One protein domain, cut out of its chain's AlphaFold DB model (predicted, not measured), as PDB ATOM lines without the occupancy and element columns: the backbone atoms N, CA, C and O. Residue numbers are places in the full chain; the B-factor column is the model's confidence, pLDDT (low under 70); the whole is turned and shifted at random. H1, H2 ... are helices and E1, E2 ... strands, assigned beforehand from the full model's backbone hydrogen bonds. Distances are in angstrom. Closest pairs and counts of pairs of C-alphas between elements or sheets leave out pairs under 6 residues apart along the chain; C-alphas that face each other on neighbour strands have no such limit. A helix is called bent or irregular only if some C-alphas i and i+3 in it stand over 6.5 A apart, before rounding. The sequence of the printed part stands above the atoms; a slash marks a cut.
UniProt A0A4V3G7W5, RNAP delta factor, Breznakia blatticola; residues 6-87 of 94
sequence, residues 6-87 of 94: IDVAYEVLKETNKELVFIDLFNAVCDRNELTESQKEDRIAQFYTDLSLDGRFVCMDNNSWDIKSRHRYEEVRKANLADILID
ATOM      1  N   ILE A   6     -10.582   3.986   6.080       96.56
ATOM      2  CA  ILE A   6      -9.868   5.203   5.695       96.56
ATOM      3  C   ILE A   6     -10.746   6.453   5.742       96.56
ATOM      4  O   ILE A   6     -10.292   7.506   6.189       96.56
ATOM      5  N   ASP A   7     -12.014   6.360   5.347       96.56
ATOM      6  CA  ASP A   7     -12.911   7.509   5.464       96.56
ATOM      7  C   ASP A   7     -13.217   7.812   6.933       96.56
ATOM      8  O   ASP A   7     -13.298   8.975   7.318       96.56
ATOM      9  N   VAL A   8     -13.299   6.774   7.769       96.56
ATOM     10  CA  VAL A   8     -13.407   6.937   9.223       96.56
ATOM     11  C   VAL A   8     -12.144   7.585   9.804       96.56
ATOM     12  O   VAL A   8     -12.251   8.491  10.625       96.56
ATOM     13  N   ALA A   9     -10.948   7.195   9.355       97.50
ATOM     14  CA  ALA A   9      -9.688   7.810   9.784       97.50
ATOM     15  C   ALA A   9      -9.641   9.308   9.454       97.50
ATOM     16  O   ALA A   9      -9.233  10.128  10.277       97.50
ATOM     17  N   TYR A  10     -10.113   9.672   8.261       97.38
ATOM     18  CA  TYR A  10     -10.208  11.062   7.836       97.38
ATOM     19  C   TYR A  10     -11.161  11.879   8.724       97.38
ATOM     20  O   TYR A  10     -10.852  13.016   9.080       97.38
ATOM     21  N   GLU A  11     -12.304  11.308   9.112       96.50
ATOM     22  CA  GLU A  11     -13.231  11.934  10.065       96.50
ATOM     23  C   GLU A  11     -12.618  12.090  11.456       96.50
ATOM     24  O   GLU A  11     -12.697  13.176  12.027       96.50
ATOM     25  N   VAL A  12     -11.951  11.051  11.971       97.06
ATOM     26  CA  VAL A  12     -11.267  11.096  13.271       97.06
ATOM     27  C   VAL A  12     -10.265  12.249  13.303       97.06
ATOM     28  O   VAL A  12     -10.347  13.100  14.186       97.06
ATOM     29  N   LEU A  13      -9.380  12.356  12.306       97.19
ATOM     30  CA  LEU A  13      -8.408  13.454  12.230       97.19
ATOM     31  C   LEU A  13      -9.073  14.825  12.050       97.19
ATOM     32  O   LEU A  13      -8.565  15.842  12.539       97.19
ATOM     33  N   LYS A  14     -10.214  14.895  11.350       96.25
ATOM     34  CA  LYS A  14     -11.005  16.130  11.239       96.25
ATOM     35  C   LYS A  14     -11.545  16.583  12.588       96.25
ATOM     36  O   LYS A  14     -11.423  17.762  12.906       96.25
ATOM     37  N   GLU A  15     -12.117  15.663  13.353       95.44
ATOM     38  CA  GLU A  15     -12.742  15.929  14.648       95.44
ATOM     39  C   GLU A  15     -11.715  16.270  15.731       95.44
ATOM     40  O   GLU A  15     -11.911  17.228  16.479       95.44
ATOM     41  N   THR A  16     -10.599  15.535  15.801       93.56
ATOM     42  CA  THR A  16      -9.531  15.811  16.776       93.56
ATOM     43  C   THR A  16      -8.784  17.104  16.466       93.56
ATOM     44  O   THR A  16      -8.225  17.726  17.372       93.56
ATOM     45  N   ASN A  17      -8.781  17.511  15.192       93.38
ATOM     46  CA  ASN A  17      -8.053  18.661  14.668       93.38
ATOM     47  C   ASN A  17      -6.563  18.680  15.048       93.38
ATOM     48  O   ASN A  17      -5.985  19.742  15.286       93.38
ATOM     49  N   LYS A  18      -5.972  17.488  15.148       92.94
ATOM     50  CA  LYS A  18      -4.579  17.243  15.514       92.94
ATOM     51  C   LYS A  18      -4.073  16.008  14.778       92.94
ATOM     52  O   LYS A  18      -4.869  15.117  14.476       92.94
ATOM     53  N   GLU A  19      -2.765  15.955  14.565       95.00
ATOM     54  CA  GLU A  19      -2.086  14.723  14.175       95.00
ATOM     55  C   GLU A  19      -2.220  13.661  15.275       95.00
ATOM     56  O   GLU A  19      -2.330  13.982  16.464       95.00
ATOM     57  N   LEU A  20      -2.227  12.396  14.869       97.69
ATOM     58  CA  LEU A  20      -2.268  11.251  15.774       97.69
ATOM     59  C   LEU A  20      -1.197  10.246  15.378       97.69
ATOM     60  O   LEU A  20      -0.998   9.987  14.194       97.69
ATOM     61  N   VAL A  21      -0.558   9.618  16.363       97.38
ATOM     62  CA  VAL A  21       0.318   8.471  16.104       97.38
ATOM     63  C   VAL A  21      -0.511   7.350  15.474       97.38
ATOM     64  O   VAL A  21      -1.669   7.146  15.843       97.38
ATOM     65  N   PHE A  22       0.076   6.610  14.532       97.81
ATOM     66  CA  PHE A  22      -0.612   5.559  13.778       97.81
ATOM     67  C   PHE A  22      -1.465   4.618  14.647       97.81
ATOM     68  O   PHE A  22      -2.619   4.356  14.314       97.81
ATOM     69  N   ILE A  23      -0.920   4.131  15.767       97.12
ATOM     70  CA  ILE A  23      -1.630   3.200  16.659       97.12
ATOM     71  C   ILE A  23      -2.861   3.853  17.295       97.12
ATOM     72  O   ILE A  23      -3.913   3.220  17.366       97.12
ATOM     73  N   ASP A  24      -2.768   5.118  17.702       97.69
ATOM     74  CA  ASP A  24      -3.894   5.847  18.290       97.69
ATOM     75  C   ASP A  24      -4.987   6.099  17.248       97.69
ATOM     76  O   ASP A  24      -6.173   5.898  17.522       97.69
ATOM     77  N   LEU A  25      -4.592   6.475  16.027       98.06
ATOM     78  CA  LEU A  25      -5.515   6.645  14.907       98.06
ATOM     79  C   LEU A  25      -6.212   5.325  14.552       98.06
ATOM     80  O   LEU A  25      -7.433   5.293  14.401       98.06
ATOM     81  N   PHE A  26      -5.454   4.233  14.447       97.94
ATOM     82  CA  PHE A  26      -5.990   2.909  14.152       97.94
ATOM     83  C   PHE A  26      -6.988   2.459  15.221       97.94
ATOM     84  O   PHE A  26      -8.106   2.070  14.888       97.94
ATOM     85  N   ASN A  27      -6.631   2.589  16.500       97.06
ATOM     86  CA  ASN A  27      -7.514   2.232  17.607       97.06
ATOM     87  C   ASN A  27      -8.804   3.060  17.593       97.06
ATOM     88  O   ASN A  27      -9.885   2.481  17.664       97.06
ATOM     89  N   ALA A  28      -8.719   4.378  17.389       96.81
ATOM     90  CA  ALA A  28      -9.899   5.238  17.287       96.81
ATOM     91  C   ALA A  28     -10.839   4.820  16.136       96.81
ATOM     92  O   ALA A  28     -12.064   4.821  16.285       96.81
ATOM     93  N   VAL A  29     -10.276   4.422  14.990       96.69
ATOM     94  CA  VAL A  29     -11.041   3.902  13.846       96.69
ATOM     95  C   VAL A  29     -11.677   2.549  14.162       96.69
ATOM     96  O   VAL A  29     -12.835   2.317  13.803       96.69
ATOM     97  N   CYS A  30     -10.948   1.648  14.817       95.88
ATOM     98  CA  CYS A  30     -11.448   0.334  15.211       95.88
ATOM     99  C   CYS A  30     -12.572   0.430  16.243       95.88
ATOM    100  O   CYS A  30     -13.571  -0.276  16.101       95.88
ATOM    101  N   ASP A  31     -12.445   1.329  17.219       94.62
ATOM    102  CA  ASP A  31     -13.447   1.562  18.257       94.62
ATOM    103  C   ASP A  31     -14.744   2.115  17.649       94.62
ATOM    104  O   ASP A  31     -15.828   1.615  17.945       94.62
ATOM    105  N   ARG A  32     -14.653   3.064  16.701       93.69
ATOM    106  CA  ARG A  32     -15.821   3.579  15.955       93.69
ATOM    107  C   ARG A  32     -16.492   2.511  15.080       93.69
ATOM    108  O   ARG A  32     -17.680   2.617  14.787       93.69
ATOM    109  N   ASN A  33     -15.747   1.491  14.657       91.38
ATOM    110  CA  ASN A  33     -16.257   0.364  13.873       91.38
ATOM    111  C   ASN A  33     -16.650  -0.860  14.720       91.38
ATOM    112  O   ASN A  33     -17.048  -1.876  14.131       91.38
ATOM    113  N   GLU A  34     -16.534  -0.758  16.050       93.94
ATOM    114  CA  GLU A  34     -16.823  -1.811  17.033       93.94
ATOM    115  C   GLU A  34     -16.088  -3.131  16.722       93.94
ATOM    116  O   GLU A  34     -16.661  -4.222  16.787       93.94
ATOM    117  N   LEU A  35     -14.814  -3.036  16.319       92.81
ATOM    118  CA  LEU A  35     -14.000  -4.202  15.961       92.81
ATOM    119  C   LEU A  35     -13.475  -4.936  17.200       92.81
ATOM    120  O   LEU A  35     -13.016  -4.320  18.162       92.81
ATOM    121  N   THR A  36     -13.476  -6.269  17.145       95.00
ATOM    122  CA  THR A  36     -12.841  -7.113  18.170       95.00
ATOM    123  C   THR A  36     -11.319  -7.113  18.024       95.00
ATOM    124  O   THR A  36     -10.807  -6.848  16.941       95.00
ATOM    125  N   GLU A  37     -10.578  -7.482  19.072       93.38
ATOM    126  CA  GLU A  37      -9.104  -7.546  19.023       93.38
ATOM    127  C   GLU A  37      -8.575  -8.427  17.878       93.38
ATOM    128  O   GLU A  37      -7.722  -7.993  17.113       93.38
ATOM    129  N   SER A  38      -9.165  -9.607  17.656       95.25
ATOM    130  CA  SER A  38      -8.797 -10.462  16.513       95.25
ATOM    131  C   SER A  38      -9.036  -9.768  15.165       95.25
ATOM    132  O   SER A  38      -8.218  -9.880  14.259       95.25
ATOM    133  N   GLN A  39     -10.120  -8.997  15.026       94.62
ATOM    134  CA  GLN A  39     -10.356  -8.219  13.809       94.62
ATOM    135  C   GLN A  39      -9.385  -7.044  13.674       94.62
ATOM    136  O   GLN A  39      -9.078  -6.656  12.552       94.62
ATOM    137  N   LYS A  40      -8.918  -6.456  14.782       95.00
ATOM    138  CA  LYS A  40      -7.888  -5.412  14.756       95.00
ATOM    139  C   LYS A  40      -6.571  -5.989  14.229       95.00
ATOM    140  O   LYS A  40      -6.011  -5.439  13.283       95.00
ATOM    141  N   GLU A  41      -6.133  -7.129  14.760       94.94
ATOM    142  CA  GLU A  41      -4.913  -7.820  14.313       94.94
ATOM    143  C   GLU A  41      -4.942  -8.135  12.808       94.94
ATOM    144  O   GLU A  41      -3.979  -7.847  12.097       94.94
ATOM    145  N   ASP A  42      -6.077  -8.607  12.287       95.56
ATOM    146  CA  ASP A  42      -6.237  -8.923  10.859       95.56
ATOM    147  C   ASP A  42      -6.257  -7.683   9.942       95.56
ATOM    148  O   ASP A  42      -6.091  -7.795   8.723       95.56
ATOM    149  N   ARG A  43      -6.529  -6.490  10.489       94.38
ATOM    150  CA  ARG A  43      -6.794  -5.267   9.704       94.38
ATOM    151  C   ARG A  43      -5.692  -4.224   9.789       94.38
ATOM    152  O   ARG A  43      -5.633  -3.377   8.902       94.38
ATOM    153  N   ILE A  44      -4.820  -4.285  10.794       96.81
ATOM    154  CA  ILE A  44      -3.801  -3.255  11.041       96.81
ATOM    155  C   ILE A  44      -2.855  -3.051   9.849       96.81
ATOM    156  O   ILE A  44      -2.610  -1.916   9.445       96.81
ATOM    157  N   ALA A  45      -2.387  -4.137   9.226       96.44
ATOM    158  CA  ALA A  45      -1.466  -4.068   8.090       96.44
ATOM    159  C   ALA A  45      -2.134  -3.482   6.833       96.44
ATOM    160  O   ALA A  45      -1.554  -2.639   6.143       96.44
ATOM    161  N   GLN A  46      -3.378  -3.891   6.558       95.88
ATOM    162  CA  GLN A  46      -4.145  -3.340   5.439       95.88
ATOM    163  C   GLN A  46      -4.453  -1.860   5.669       95.88
ATOM    164  O   GLN A  46      -4.298  -1.061   4.754       95.88
ATOM    165  N   PHE A  47      -4.817  -1.482   6.895       97.19
ATOM    166  CA  PHE A  47      -5.093  -0.094   7.239       97.19
ATOM    167  C   PHE A  47      -3.865   0.802   7.042       97.19
ATOM    168  O   PHE A  47      -3.991   1.855   6.428       97.19
ATOM    169  N   TYR A  48      -2.674   0.371   7.477       96.38
ATOM    170  CA  TYR A  48      -1.429   1.107   7.218       96.38
ATOM    171  C   TYR A  48      -1.166   1.289   5.717       96.38
ATOM    172  O   TYR A  48      -0.790   2.375   5.274       96.38
ATOM    173  N   THR A  49      -1.398   0.233   4.930       95.62
ATOM    174  CA  THR A  49      -1.224   0.258   3.472       95.62
ATOM    175  C   THR A  49      -2.182   1.253   2.830       95.62
ATOM    176  O   THR A  49      -1.754   2.123   2.075       95.62
ATOM    177  N   ASP A  50      -3.468   1.174   3.167       96.88
ATOM    178  CA  ASP A  50      -4.483   2.066   2.612       96.88
ATOM    179  C   ASP A  50      -4.222   3.526   3.016       96.88
ATOM    180  O   ASP A  50      -4.379   4.427   2.197       96.88
ATOM    181  N   LEU A  51      -3.767   3.757   4.252       96.75
ATOM    182  CA  LEU A  51      -3.447   5.085   4.778       96.75
ATOM    183  C   LEU A  51      -2.242   5.698   4.056       96.75
ATOM    184  O   LEU A  51      -2.281   6.862   3.671       96.75
ATOM    185  N   SER A  52      -1.209   4.888   3.812       93.50
ATOM    186  CA  SER A  52       0.003   5.291   3.088       93.50
ATOM    187  C   SER A  52      -0.235   5.554   1.602       93.50
ATOM    188  O   SER A  52       0.450   6.381   1.003       93.50
ATOM    189  N   LEU A  53      -1.194   4.856   0.991       94.69
ATOM    190  CA  LEU A  53      -1.536   5.026  -0.423       94.69
ATOM    191  C   LEU A  53      -2.547   6.157  -0.666       94.69
ATOM    192  O   LEU A  53      -2.646   6.663  -1.788       94.69
ATOM    193  N   ASP A  54      -3.307   6.562   0.352       96.31
ATOM    194  CA  ASP A  54      -4.313   7.608   0.217       96.31
ATOM    195  C   ASP A  54      -3.681   9.007   0.299       96.31
ATOM    196  O   ASP A  54      -3.215   9.479   1.336       96.31
ATOM    197  N   GLY A  55      -3.719   9.728  -0.824       94.38
ATOM    198  CA  GLY A  55      -3.095  11.044  -0.961       94.38
ATOM    199  C   GLY A  55      -3.713  12.172  -0.123       94.38
ATOM    200  O   GLY A  55      -3.232  13.306  -0.226       94.38
ATOM    201  N   ARG A  56      -4.773  11.915   0.661       96.19
ATOM    202  CA  ARG A  56      -5.342  12.874   1.626       96.19
ATOM    203  C   ARG A  56      -4.532  12.962   2.914       96.19
ATOM    204  O   ARG A  56      -4.657  13.973   3.609       96.19
ATOM    205  N   PHE A  57      -3.741  11.944   3.231       97.06
ATOM    206  CA  PHE A  57      -2.963  11.881   4.459       97.06
ATOM    207  C   PHE A  57      -1.501  12.235   4.200       97.06
ATOM    208  O   PHE A  57      -1.022  12.238   3.063       97.06
ATOM    209  N   VAL A  58      -0.806  12.594   5.269       95.31
ATOM    210  CA  VAL A  58       0.640  12.774   5.281       95.31
ATOM    211  C   VAL A  58       1.185  12.119   6.546       95.31
ATOM    212  O   VAL A  58       0.641  12.329   7.632       95.31
ATOM    213  N   CYS A  59       2.218  11.293   6.378       94.38
ATOM    214  CA  CYS A  59       3.002  10.763   7.483       94.38
ATOM    215  C   CYS A  59       4.011  11.838   7.891       94.38
ATOM    216  O   CYS A  59       4.746  12.345   7.051       94.38
ATOM    217  N   MET A  60       3.995  12.219   9.155       90.94
ATOM    218  CA  MET A  60       4.865  13.204   9.783       90.94
ATOM    219  C   MET A  60       5.869  12.477  10.691       90.94
ATOM    220  O   MET A  60       5.947  11.245  10.724       90.94
ATOM    221  N   ASP A  61       6.632  13.239  11.471       88.31
ATOM    222  CA  ASP A  61       7.616  12.688  12.399       88.31
ATOM    223  C   ASP A  61       6.981  11.674  13.380       88.31
ATOM    224  O   ASP A  61       5.828  11.794  13.808       88.31
ATOM    225  N   ASN A  62       7.761  10.659  13.766       88.94
ATOM    226  CA  ASN A  62       7.354   9.592  14.692       88.94
ATOM    227  C   ASN A  62       6.141   8.757  14.237       88.94
ATOM    228  O   ASN A  62       5.397   8.257  15.082       88.94
ATOM    229  N   ASN A  63       5.943   8.580  12.923       92.94
ATOM    230  CA  ASN A  63       4.797   7.841  12.371       92.94
ATOM    231  C   ASN A  63       3.452   8.437  12.839       92.94
ATOM    232  O   ASN A  63       2.498   7.725  13.182       92.94
ATOM    233  N   SER A  64       3.414   9.769  12.900       95.44
ATOM    234  CA  SER A  64       2.208  10.546  13.172       95.44
ATOM    235  C   SER A  64       1.513  10.867  11.859       95.44
ATOM    236  O   SER A  64       2.164  11.135  10.858       95.44
ATOM    237  N   TRP A  65       0.190  10.837  11.844       97.44
ATOM    238  CA  TRP A  65      -0.608  11.019  10.643       97.44
ATOM    239  C   TRP A  65      -1.535  12.212  10.803       97.44
ATOM    240  O   TRP A  65      -2.223  12.352  11.817       97.44
ATOM    241  N   ASP A  66      -1.579  13.047   9.771       97.50
ATOM    242  CA  ASP A  66      -2.495  14.180   9.687       97.50
ATOM    243  C   ASP A  66      -3.067  14.323   8.264       97.50
ATOM    244  O   ASP A  66      -2.697  13.621   7.317       97.50
ATOM    245  N   ILE A  67      -4.019  15.236   8.110       97.25
ATOM    246  CA  ILE A  67      -4.635  15.591   6.842       97.25
ATOM    247  C   ILE A  67      -3.684  16.501   6.072       97.25
ATOM    248  O   ILE A  67      -3.452  17.650   6.445       97.25
ATOM    249  N   LYS A  68      -3.237  16.038   4.904       95.12
ATOM    250  CA  LYS A  68      -2.300  16.739   4.016       95.12
ATOM    251  C   LYS A  68      -2.691  18.188   3.725       95.12
ATOM    252  O   LYS A  68      -1.822  19.048   3.638       95.12
ATOM    253  N   SER A  69      -3.987  18.491   3.602       94.75
ATOM    254  CA  SER A  69      -4.469  19.854   3.326       94.75
ATOM    255  C   SER A  69      -4.247  20.854   4.470       94.75
ATOM    256  O   SER A  69      -4.481  22.042   4.266       94.75
ATOM    257  N   ARG A  70      -3.852  20.400   5.667       94.88
ATOM    258  CA  ARG A  70      -3.477  21.262   6.802       94.88
ATOM    259  C   ARG A  70      -2.040  21.767   6.716       94.88
ATOM    260  O   ARG A  70      -1.719  22.768   7.350       94.88
ATOM    261  N   HIS A  71      -1.198  21.105   5.931       92.81
ATOM    262  CA  HIS A  71       0.227  21.391   5.853       92.81
ATOM    263  C   HIS A  71       0.569  22.152   4.578       92.81
ATOM    264  O   HIS A  71      -0.061  21.992   3.528       92.81
ATOM    265  N   ARG A  72       1.601  22.991   4.656       92.94
ATOM    266  CA  ARG A  72       2.149  23.667   3.482       92.94
ATOM    267  C   ARG A  72       2.891  22.664   2.608       92.94
ATOM    268  O   ARG A  72       3.389  21.642   3.074       92.94
ATOM    269  N   TYR A  73       3.035  23.015   1.333       87.19
ATOM    270  CA  TYR A  73       3.748  22.194   0.355       87.19
ATOM    271  C   TYR A  73       5.156  21.787   0.822       87.19
ATOM    272  O   TYR A  73       5.515  20.620   0.707       87.19
ATOM    273  N   GLU A  74       5.923  22.716   1.402       86.69
ATOM    274  CA  GLU A  74       7.282  22.438   1.892       86.69
ATOM    275  C   GLU A  74       7.310  21.427   3.047       86.69
ATOM    276  O   GLU A  74       8.221  20.609   3.124       86.69
ATOM    277  N   GLU A  75       6.305  21.451   3.925       86.19
ATOM    278  CA  GLU A  75       6.203  20.538   5.073       86.19
ATOM    279  C   GLU A  75       5.908  19.116   4.592       86.19
ATOM    280  O   GLU A  75       6.613  18.178   4.955       86.19
ATOM    281  N   VAL A  76       4.949  18.981   3.673       86.12
ATOM    282  CA  VAL A  76       4.631  17.710   3.009       86.12
ATOM    283  C   VAL A  76       5.825  17.187   2.207       86.12
ATOM    284  O   VAL A  76       6.123  15.996   2.227       86.12
ATOM    285  N   ARG A  77       6.526  18.069   1.484       83.88
ATOM    286  CA  ARG A  77       7.710  17.701   0.702       83.88
ATOM    287  C   ARG A  77       8.831  17.199   1.607       83.88
ATOM    288  O   ARG A  77       9.442  16.193   1.270       83.88
ATOM    289  N   LYS A  78       9.090  17.871   2.732       81.94
ATOM    290  CA  LYS A  78      10.091  17.437   3.714       81.94
ATOM    291  C   LYS A  78       9.766  16.042   4.244       81.94
ATOM    292  O   LYS A  78      10.661  15.207   4.272       81.94
ATOM    293  N   ALA A  79       8.512  15.796   4.611       81.94
ATOM    294  CA  ALA A  79       8.079  14.501   5.118       81.94
ATOM    295  C   ALA A  79       8.316  13.371   4.098       81.94
ATOM    296  O   ALA A  79       8.995  12.401   4.404       81.94
ATOM    297  N   ASN A  80       7.902  13.566   2.842       80.81
ATOM    298  CA  ASN A  80       8.136  12.576   1.782       80.81
ATOM    299  C   ASN A  80       9.627  12.382   1.438       80.81
ATOM    300  O   ASN A  80      10.020  11.321   0.968       80.81
ATOM    301  N   LEU A  81      10.453  13.426   1.582       76.44
ATOM    302  CA  LEU A  81      11.898  13.325   1.363       76.44
ATOM    303  C   LEU A  81      12.589  12.580   2.504       76.44
ATOM    304  O   LEU A  81      13.556  11.879   2.238       76.44
ATOM    305  N   ALA A  82      12.110  12.712   3.744       67.50
ATOM    306  CA  ALA A  82      12.654  11.976   4.882       67.50
ATOM    307  C   ALA A  82      12.582  10.459   4.649       67.50
ATOM    308  O   ALA A  82      13.553   9.772   4.940       67.50
ATOM    309  N   ASP A  83      11.518   9.962   4.011       62.22
ATOM    310  CA  ASP A  83      11.394   8.547   3.629       62.22
ATOM    311  C   ASP A  83      12.457   8.087   2.611       62.22
ATOM    312  O   ASP A  83      12.791   6.907   2.553       62.22
ATOM    313  N   ILE A  84      12.994   9.007   1.801       61.62
ATOM    314  CA  ILE A  84      13.995   8.724   0.756       61.62
ATOM    315  C   ILE A  84      15.423   8.901   1.298       61.62
ATOM    316  O   ILE A  84      16.332   8.184   0.895       61.62
ATOM    317  N   LEU A  85      15.626   9.845   2.221       56.16
ATOM    318  CA  LEU A  85      16.942  10.203   2.766       56.16
ATOM    319  C   LEU A  85      17.503   9.181   3.767       56.16
ATOM    320  O   LEU A  85      18.669   9.286   4.134       56.16
ATOM    321  N   ILE A  86      16.716   8.182   4.177       55.88
ATOM    322  CA  ILE A  86      17.179   7.111   5.075       55.88
ATOM    323  C   ILE A  86      18.307   6.273   4.433       55.88
ATOM    324  O   ILE A  86      19.142   5.744   5.163       55.88
ATOM    325  N   ASP A  87      18.402   6.210   3.098       53.75
ATOM    326  CA  ASP A  87      19.477   5.475   2.404       53.75
ATOM    327  C   ASP A  87      20.762   6.306   2.173       53.75
ATOM    328  O   ASP A  87      21.849   5.733   2.073       53.75
TER     329      ASP A  87
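What this domain is: This is residues 6 to 87 of the 94 residues of the protein "RNAP delta factor" of Breznakia blatticola (UniProt A0A4V3G7W5). A small hairpin, E1 and E2, sits between three crossed helices, H1, H2 and H3, on one side and H4 on the other. The 82 printed residues hold four named helices and two named antiparallel strands, in the order H1, H2, H3, E1, E2, H4: mostly helix. It is compact, radius of gyration of the C-alphas 13.1 A, spanning 39 by 30 by 18 A.

Where its parts are: Find C-alpha 6 at (-9.868, 5.203, 5.695); H1 runs to residue 16. H2 is residues 22 to 32, 15.5 A. H3, residues 37 to 53, 24.4 A, is irregular: C-alphas 42 and 45 are 7.3 A apart. E1 is 57 to 60, E2 64 to 67. H4, 73 to 85, 18.0 A, ends at (16.942, 10.203, 2.766).

How they stand to each other: H1 touches H2, about perpendicular at 80 degrees; closest C-alphas Ala 9 and Val 29, 5.8 A. H2 touches H3; closest Cys 30 and Lys 40, 6.8 A. In the hairpin, N 58 and O 66 are 3.0 A apart. The closest C-alphas of E1 and H4 are Met 60 and Ala 79, 5.8 A. Every O i to N i+4 pair is within hydrogen-bond range in H1 and H2, 11 of 13 in H3, 7 of 9 in H4.

The domain as a whole: C-alphas Glu 34 and Asp 87 are farthest apart, 39.8 A. The printed part has no cut; no link is long. Residues 82 to 87 have pLDDT under 70.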